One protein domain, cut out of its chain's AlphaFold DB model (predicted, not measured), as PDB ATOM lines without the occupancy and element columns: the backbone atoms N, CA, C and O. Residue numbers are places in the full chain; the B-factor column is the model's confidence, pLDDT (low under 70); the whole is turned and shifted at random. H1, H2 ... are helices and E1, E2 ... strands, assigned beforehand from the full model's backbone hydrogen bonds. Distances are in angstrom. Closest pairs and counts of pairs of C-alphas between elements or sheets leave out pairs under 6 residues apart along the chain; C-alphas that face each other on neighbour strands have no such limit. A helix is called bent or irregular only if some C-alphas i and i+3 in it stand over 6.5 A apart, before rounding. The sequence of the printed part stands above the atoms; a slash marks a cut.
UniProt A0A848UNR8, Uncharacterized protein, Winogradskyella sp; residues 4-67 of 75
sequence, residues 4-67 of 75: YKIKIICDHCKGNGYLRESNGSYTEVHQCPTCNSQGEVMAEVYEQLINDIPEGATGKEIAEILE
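AT A GLANCE: This is residues 4 to 67 of the 75 residues of an uncharacterized protein of Winogradskyella sp (UniProt A0A848UNR8). A long, loose rod made of two strand pairs set end to end: the hairpin of E2 and E3 makes one end, its tip sticking out at residues 22 to 27, and the two-stranded sheet of E1 and E4 makes the other end, with helix H2 next to it and the short helix H1 at the end of E4. The links 10 to 17 and 32 to 39 lie between the two strand pairs. The printed part has 64 residues with four named strands and two named helices, in the order E1, E2, E3, E4, H1, H2; both sheets are antiparallel and the class is mixed, helices and strands. It is loose, with a radius of gyration of the C-alphas of 14.1 A, and spans 49 by 20 by 16 A.

IN THESE COORDINATES: E1, residues 4 to 9, begins at C-alpha 4 (258.159, 157.976, 212.038) and is 16.1 A long. E2, residues 18 to 22, is 13.1 A long, and E3, residues 27 to 31, 13.3 A. E4, residues 40 to 46, is 18.7 A long. H1, residues 47 to 52, is 9.9 A long and irregular, with C-alphas 48 and 51 7.2 A apart. H2, residues 59 to 66, is 10.4 A long and ends at C-alpha 66 (266.220, 150.927, 222.109).

HOW THE PARTS SIT: E1 and E4 are antiparallel at 141 degrees, with N 6 and O 43 3.0 A apart. The hairpin E2 and E3 is antiparallel at 159 degrees, with N 19 and O 30 2.8 A apart. E2 and E4 are apart. The closest C-alphas of E1 and H2, those of Ile 8 and Gly 59, are 6.5 A apart. H1 and H2 are near each other, with 7 pairs of C-alphas within 10 A. In H2 every O i to N i+4 pair is within hydrogen-bond range; in H1 0 of 2 are, beside 2 of 3 O i to N i+3 pairs.

THE WHOLE: The two C-alphas farthest apart, those of Ser 25 and Gln 48, are 49.5 A apart. The printed part has no cut and no long link. The mean pLDDT of the printed part is 88.1, and residues 66 to 67 are under 70.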
ATOM      1  N   TYR A   4     258.978 156.816 211.747       86.94
ATOM      2  CA  TYR A   4     258.159 157.976 212.038       86.94
ATOM      3  C   TYR A   4     259.012 159.073 212.640       86.94
ATOM      4  O   TYR A   4     259.972 158.817 213.368       86.94
ATOM      5  N   LYS A   5     258.642 160.312 212.321       88.88
ATOM      6  CA  LYS A   5     259.261 161.494 212.901       88.88
ATOM      7  C   LYS A   5     258.435 161.943 214.093       88.88
ATOM      8  O   LYS A   5     257.275 162.312 213.926       88.88
ATOM      9  N   ILE A   6     259.049 161.944 215.265       89.19
ATOM     10  CA  ILE A   6     258.451 162.458 216.497       89.19
ATOM     11  C   ILE A   6     259.282 163.620 217.028       89.19
ATOM     12  O   ILE A   6     260.456 163.763 216.684       89.19
ATOM     13  N   LYS A   7     258.672 164.451 217.867       91.50
ATOM     14  CA  LYS A   7     259.395 165.463 218.631       91.50
ATOM     15  C   LYS A   7     259.840 164.889 219.964       91.50
ATOM     16  O   LYS A   7     259.069 164.187 220.610       91.50
ATOM     17  N   ILE A   8     261.061 165.213 220.360       93.00
ATOM     18  CA  ILE A   8     261.665 164.771 221.617       93.00
ATOM     19  C   ILE A   8     262.309 165.960 222.319       93.00
ATOM     20  O   ILE A   8     262.701 166.937 221.669       93.00
ATOM     21  N   ILE A   9     262.449 165.882 223.641       95.25
ATOM     22  CA  ILE A   9     263.088 166.947 224.411       95.25
ATOM     23  C   ILE A   9     264.566 167.035 224.029       95.25
ATOM     24  O   ILE A   9     265.294 166.041 224.002       95.25
ATOM     25  N   CYS A  10     265.029 168.254 223.748       94.44
ATOM     26  CA  CYS A  10     266.429 168.502 223.452       94.44
ATOM     27  C   CYS A  10     267.285 168.248 224.695       94.44
ATOM     28  O   CYS A  10     267.229 168.992 225.678       94.44
ATOM     29  N   ASP A  11     268.151 167.243 224.611       93.31
ATOM     30  CA  ASP A  11     269.041 166.855 225.700       93.31
ATOM     31  C   ASP A  11     270.056 167.926 226.095       93.31
ATOM     32  O   ASP A  11     270.519 167.939 227.236       93.31
ATOM     33  N   HIS A  12     270.401 168.828 225.178       92.81
ATOM     34  CA  HIS A  12     271.406 169.854 225.423       92.81
ATOM     35  C   HIS A  12     270.866 170.984 226.310       92.81
ATOM     36  O   HIS A  12     271.512 171.361 227.281       92.81
ATOM     37  N   CYS A  13     269.662 171.493 226.022       95.06
ATOM     38  CA  CYS A  13     269.032 172.565 226.809       95.06
ATOM     39  C   CYS A  13     267.967 172.082 227.799       95.06
ATOM     40  O   CYS A  13     267.341 172.904 228.477       95.06
ATOM     41  N   LYS A  14     267.733 170.766 227.867       93.56
ATOM     42  CA  LYS A  14     266.721 170.138 228.729       93.56
ATOM     43  C   LYS A  14     265.328 170.747 228.530       93.56
ATOM     44  O   LYS A  14     264.646 171.064 229.495       93.56
ATOM     45  N   GLY A  15     264.946 170.975 227.273       95.19
ATOM     46  CA  GLY A  15     263.622 171.502 226.919       95.19
ATOM     47  C   GLY A  15     263.487 173.027 226.915       95.19
ATOM     48  O   GLY A  15     262.486 173.541 226.436       95.19
ATOM     49  N   ASN A  16     264.480 173.776 227.403       94.62
ATOM     50  CA  ASN A  16     264.310 175.218 227.631       94.62
ATOM     51  C   ASN A  16     264.574 176.099 226.400       94.62
ATOM     52  O   ASN A  16     264.257 177.284 226.417       94.62
ATOM     53  N   GLY A  17     265.219 175.566 225.361       96.62
ATOM     54  CA  GLY A  17     265.621 176.334 224.177       96.62
ATOM     55  C   GLY A  17     266.842 177.242 224.385       96.62
ATOM     56  O   GLY A  17     267.347 177.833 223.435       96.62
ATOM     57  N   TYR A  18     267.391 177.329 225.593       97.06
ATOM     58  CA  TYR A  18     268.582 178.124 225.887       97.06
ATOM     59  C   TYR A  18     269.482 177.419 226.904       97.06
ATOM     60  O   TYR A  18     269.054 176.518 227.626       97.06
ATOM     61  N   LEU A  19     270.737 177.849 226.958       95.00
ATOM     62  CA  LEU A  19     271.748 177.430 227.920       95.00
ATOM     63  C   LEU A  19     272.034 178.604 228.853       95.00
ATOM     64  O   LEU A  19     272.119 179.751 228.412       95.00
ATOM     65  N   ARG A  20     272.151 178.317 230.151       93.44
ATOM     66  CA  ARG A  20     272.570 179.296 231.157       93.44
ATOM     67  C   ARG A  20     273.965 178.930 231.620       93.44
ATOM     68  O   ARG A  20     274.155 177.851 232.176       93.44
ATOM     69  N   GLU A  21     274.901 179.846 231.447       89.19
ATOM     70  CA  GLU A  21     276.253 179.713 231.978       89.19
ATOM     71  C   GLU A  21     276.438 180.759 233.069       89.19
ATOM     72  O   GLU A  21     276.161 181.938 232.871       89.19
ATOM     73  N   SER A  22     276.820 180.319 234.265       91.00
ATOM     74  CA  SER A  22     277.042 181.209 235.404       91.00
ATOM     75  C   SER A  22     278.446 181.006 235.932       91.00
ATOM     76  O   SER A  22     278.846 179.873 236.188       91.00
ATOM     77  N   ASN A  23     279.179 182.094 236.145       85.56
ATOM     78  CA  ASN A  23     280.523 182.048 236.724       85.56
ATOM     79  C   ASN A  23     280.634 182.913 237.990       85.56
ATOM     80  O   ASN A  23     281.558 183.701 238.191       85.56
ATOM     81  N   GLY A  24     279.662 182.734 238.880       85.69
ATOM     82  CA  GLY A  24     279.607 183.416 240.167       85.69
ATOM     83  C   GLY A  24     278.924 184.774 240.069       85.69
ATOM     84  O   GLY A  24     277.789 184.906 240.515       85.69
ATOM     85  N   SER A  25     279.596 185.782 239.507       87.75
ATOM     86  CA  SER A  25     279.103 187.172 239.513       87.75
ATOM     87  C   SER A  25     278.222 187.548 238.323       87.75
ATOM     88  O   SER A  25     277.572 188.591 238.368       87.75
ATOM     89  N   TYR A  26     278.199 186.743 237.261       86.94
ATOM     90  CA  TYR A  26     277.333 186.980 236.113       86.94
ATOM     91  C   TYR A  26     276.743 185.681 235.564       86.94
ATOM     92  O   TYR A  26     277.303 184.593 235.720       86.94
ATOM     93  N   THR A  27     275.583 185.826 234.928       93.75
ATOM     94  CA  THR A  27     274.905 184.760 234.198       93.75
ATOM     95  C   THR A  27     274.720 185.210 232.762       93.75
ATOM     96  O   THR A  27     274.110 186.248 232.508       93.75
ATOM     97  N   GLU A  28     275.208 184.401 231.834       93.81
ATOM     98  CA  GLU A  28     274.956 184.555 230.409       93.81
ATOM     99  C   GLU A  28     273.879 183.569 229.961       93.81
ATOM    100  O   GLU A  28     273.779 182.443 230.461       93.81
ATOM    101  N   VAL A  29     273.044 184.016 229.023       95.25
ATOM    102  CA  VAL A  29     271.994 183.200 228.414       95.25
ATOM    103  C   VAL A  29     272.263 183.116 226.924       95.25
ATOM    104  O   VAL A  29     272.160 184.112 226.210       95.25
ATOM    105  N   HIS A  30     272.565 181.906 226.465       95.00
ATOM    106  CA  HIS A  30     272.858 181.605 225.069       95.00
ATOM    107  C   HIS A  30     271.719 180.788 224.472       95.00
ATOM    108  O   HIS A  30     271.191 179.881 225.113       95.00
ATOM    109  N   GLN A  31     271.320 181.092 223.241       96.94
ATOM    110  CA  GLN A  31     270.332 180.275 222.534       96.94
ATOM    111  C   GLN A  31     270.897 178.871 222.308       96.94
ATOM    112  O   GLN A  31     272.069 178.728 221.962       96.94
ATOM    113  N   CYS A  32     270.088 177.830 222.508       96.50
ATOM    114  CA  CYS A  32     270.566 176.469 222.316       96.50
ATOM    115  C   CYS A  32     270.755 176.202 220.815       96.50
ATOM    116  O   CYS A  32     269.761 176.194 220.077       96.50
ATOM    117  N   PRO A  33     271.991 175.935 220.356       94.88
ATOM    118  CA  PRO A  33     272.259 175.741 218.935       94.88
ATOM    119  C   PRO A  33     271.706 174.406 218.424       94.88
ATOM    120  O   PRO A  33     271.422 174.268 217.242       94.88
ATOM    121  N   THR A  34     271.524 173.424 219.308       94.56
ATOM    122  CA  THR A  34     271.077 172.075 218.937       94.56
ATOM    123  C   THR A  34     269.615 172.047 218.513       94.56
ATOM    124  O   THR A  34     269.268 171.364 217.559       94.56
ATOM    125  N   CYS A  35     268.751 172.782 219.213       96.12
ATOM    126  CA  CYS A  35     267.316 172.796 218.929       96.12
ATOM    127  C   CYS A  35     266.836 174.100 218.292       96.12
ATOM    128  O   CYS A  35     265.631 174.316 218.236       96.12
ATOM    129  N   ASN A  36     267.738 175.005 217.891       95.50
ATOM    130  CA  ASN A  36     267.380 176.335 217.375       95.50
ATOM    131  C   ASN A  36     266.330 177.034 218.261       95.50
ATOM    132  O   ASN A  36     265.282 177.492 217.799       95.50
ATOM    133  N   SER A  37     266.585 177.005 219.569       96.06
ATOM    134  CA  SER A  37     265.721 177.595 220.596       96.06
ATOM    135  C   SER A  37     264.319 177.018 220.766       96.06
ATOM    136  O   SER A  37     263.533 177.570 221.529       96.06
ATOM    137  N   GLN A  38     263.995 175.901 220.115       96.44
ATOM    138  CA  GLN A  38     262.664 175.295 220.213       96.44
ATOM    139  C   GLN A  38     262.454 174.473 221.491       96.44
ATOM    140  O   GLN A  38     261.322 174.160 221.828       96.44
ATOM    141  N   GLY A  39     263.530 174.065 222.174       95.38
ATOM    142  CA  GLY A  39     263.465 173.133 223.308       95.38
ATOM    143  C   GLY A  39     263.297 171.665 222.901       95.38
ATOM    144  O   GLY A  39     263.625 170.769 223.674       95.38
ATOM    145  N   GLU A  40     262.896 171.409 221.660       95.69
ATOM    146  CA  GLU A  40     262.628 170.081 221.109       95.69
ATOM    147  C   GLU A  40     263.457 169.844 219.837       95.69
ATOM    148  O   GLU A  40     263.811 170.790 219.130       95.69
ATOM    149  N   VAL A  41     263.746 168.580 219.524       93.56
ATOM    150  CA  VAL A  41     264.331 168.155 218.239       93.56
ATOM    151  C   VAL A  41     263.494 167.040 217.615       93.56
ATOM    152  O   VAL A  41     262.741 166.359 218.309       93.56
ATOM    153  N   MET A  42     263.606 166.858 216.300       91.81
ATOM    154  CA  MET A  42     262.950 165.745 215.613       91.81
ATOM    155  C   MET A  42     263.813 164.485 215.722       91.81
ATOM    156  O   MET A  42     265.006 164.529 215.431       91.81
ATOM    157  N   ALA A  43     263.204 163.358 216.077       86.75
ATOM    158  CA  ALA A  43     263.839 162.046 216.071       86.75
ATOM    159  C   ALA A  43     263.112 161.093 215.123       86.75
ATOM    160  O   ALA A  43     261.888 161.146 214.984       86.75
ATOM    161  N   GLU A  44     263.875 160.208 214.482       87.81
ATOM    162  CA  GLU A  44     263.331 159.087 213.723       87.81
ATOM    163  C   GLU A  44     263.265 157.846 214.607       87.81
ATOM    164  O   GLU A  44     264.293 157.365 215.088       87.81
ATOM    165  N   VAL A  45     262.063 157.306 214.771       85.44
ATOM    166  CA  VAL A  45     261.802 156.092 215.553       85.44
ATOM    167  C   VAL A  45     261.025 155.092 214.710       85.44
ATOM    168  O   VAL A  45     260.312 155.470 213.782       85.44
ATOM    169  N   TYR A  46     261.181 153.802 214.984       84.12
ATOM    170  CA  TYR A  46     260.395 152.780 214.297       84.12
ATOM    171  C   TYR A  46     258.952 152.785 214.804       84.12
ATOM    172  O   TYR A  46     258.720 152.957 215.996       84.12
ATOM    173  N   GLU A  47     257.993 152.545 213.907       82.69
ATOM    174  CA  GLU A  47     256.556 152.548 214.229       82.69
ATOM    175  C   GLU A  47     256.201 151.703 215.455       82.69
ATOM    176  O   GLU A  47     255.468 152.133 216.340       82.69
ATOM    177  N   GLN A  48     256.784 150.506 215.523       80.38
ATOM    178  CA  GLN A  48     256.526 149.518 216.568       80.38
ATOM    179  C   GLN A  48     256.911 150.000 217.969       80.38
ATOM    180  O   GLN A  48     256.463 149.409 218.940       80.38
ATOM    181  N   LEU A  49     257.724 151.053 218.058       79.94
ATOM    182  CA  LEU A  49     258.262 151.594 219.300       79.94
ATOM    183  C   LEU A  49     257.583 152.912 219.691       79.94
ATOM    184  O   LEU A  49     257.832 153.412 220.779       79.94
ATOM    185  N   ILE A  50     256.710 153.480 218.846       81.38
ATOM    186  CA  ILE A  50     256.049 154.769 219.122       81.38
ATOM    187  C   ILE A  50     255.242 154.716 220.419       81.38
ATOM    188  O   ILE A  50     255.281 155.660 221.199       81.38
ATOM    189  N   ASN A  51     254.531 153.612 220.653       83.50
ATOM    190  CA  ASN A  51     253.680 153.462 221.834       83.50
ATOM    191  C   ASN A  51     254.482 153.295 223.134       83.50
ATOM    192  O   ASN A  51     253.927 153.505 224.210       83.50
ATOM    193  N   ASP A  52     255.764 152.940 223.031       84.00
ATOM    194  CA  ASP A  52     256.653 152.735 224.176       84.00
ATOM    195  C   ASP A  52     257.446 154.003 224.529       84.00
ATOM    196  O   ASP A  52     258.139 154.040 225.546       84.00
ATOM    197  N   ILE A  53     257.353 155.055 223.708       83.12
ATOM    198  CA  ILE A  53     258.042 156.322 223.949       83.12
ATOM    199  C   ILE A  53     257.165 157.194 224.852       83.12
ATOM    200  O   ILE A  53     256.079 157.605 224.432       83.12
ATOM    201  N   PRO A  54     257.613 157.517 226.079       83.75
ATOM    202  CA  PRO A  54     256.854 158.395 226.950       83.75
ATOM    203  C   PRO A  54     256.779 159.811 226.367       83.75
ATOM    204  O   PRO A  54     257.705 160.298 225.712       83.75
ATOM    205  N   GLU A  55     255.669 160.499 226.625       80.50
ATOM    206  CA  GLU A  55     255.528 161.904 226.252       80.50
ATOM    207  C   GLU A  55     256.609 162.738 226.953       80.50
ATOM    208  O   GLU A  55     256.832 162.611 228.158       80.50
ATOM    209  N   GLY A  56     257.315 163.573 226.187       81.88
ATOM    210  CA  GLY A  56     258.444 164.340 226.707       81.88
ATOM    211  C   GLY A  56     259.733 163.532 226.887       81.88
ATOM    212  O   GLY A  56     260.649 164.021 227.544       81.88
ATOM    213  N   ALA A  57     259.849 162.337 226.297       86.38
ATOM    214  CA  ALA A  57     261.109 161.605 226.288       86.38
ATOM    215  C   ALA A  57     262.250 162.431 225.671       86.38
ATOM    216  O   ALA A  57     262.090 163.159 224.682       86.38
ATOM    217  N   THR A  58     263.430 162.272 226.248       86.75
ATOM    218  CA  THR A  58     264.708 162.730 225.708       86.75
ATOM    219  C   THR A  58     265.281 161.715 224.722       86.75
ATOM    220  O   THR A  58     264.900 160.542 224.693       86.75
ATOM    221  N   GLY A  59     266.255 162.141 223.915       79.25
ATOM    222  CA  GLY A  59     266.964 161.235 223.011       79.25
ATOM    223  C   GLY A  59     267.708 160.135 223.771       79.25
ATOM    224  O   GLY A  59     267.774 159.004 223.293       79.25
ATOM    225  N   LYS A  60     268.213 160.447 224.972       79.19
ATOM    226  CA  LYS A  60     268.853 159.479 225.871       79.19
ATOM    227  C   LYS A  60     267.886 158.400 226.365       79.19
ATOM    228  O   LYS A  60     268.225 157.226 226.291       79.19
ATOM    229  N   GLU A  61     266.691 158.777 226.813       79.81
ATOM    230  CA  GLU A  61     265.671 157.816 227.268       79.81
ATOM    231  C   GLU A  61     265.204 156.913 226.122       79.81
ATOM    232  O   GLU A  61     265.070 155.705 226.292       79.81
ATOM    233  N   ILE A  62     265.039 157.475 224.920       80.25
ATOM    234  CA  ILE A  62     264.713 156.689 223.725       80.25
ATOM    235  C   ILE A  62     265.861 155.739 223.374       80.25
ATOM    236  O   ILE A  62     265.612 154.584 223.049       80.25
ATOM    237  N   ALA A  63     267.118 156.183 223.455       74.75
ATOM    238  CA  ALA A  63     268.261 155.308 223.218       74.75
ATOM    239  C   ALA A  63     268.304 154.138 224.214       74.75
ATOM    240  O   ALA A  63     268.529 153.014 223.785       74.75
ATOM    241  N   GLU A  64     268.013 154.369 225.496       74.12
ATOM    242  CA  GLU A  64     267.962 153.328 226.533       74.12
ATOM    243  C   GLU A  64     266.818 152.319 226.306       74.12
ATOM    244  O   GLU A  64     267.026 151.119 226.472       74.12
ATOM    245  N   ILE A  65     265.639 152.766 225.850       70.69
ATOM    246  CA  ILE A  65     264.531 151.876 225.437       70.69
ATOM    247  C   ILE A  65     264.942 151.008 224.233       70.69
ATOM    248  O   ILE A  65     264.525 149.859 224.103       70.69
ATOM    249  N   LEU A  66     265.779 151.560 223.352       67.25
ATOM    250  CA  LEU A  66     266.220 150.927 222.109       67.25
ATOM    251  C   LEU A  66     267.543 150.167 222.231       67.25
ATOM    252  O   LEU A  66     267.957 149.520 221.262       67.25
ATOM    253  N   GLU A  67     268.194 150.180 223.397       60.25
ATOM    254  CA  GLU A  67     269.360 149.350 223.727       60.25
ATOM    255  C   GLU A  67     268.934 147.888 223.974       60.25
ATOM    256  O   GLU A  67     269.149 147.267 225.008       60.25
TER     257      GLU A  67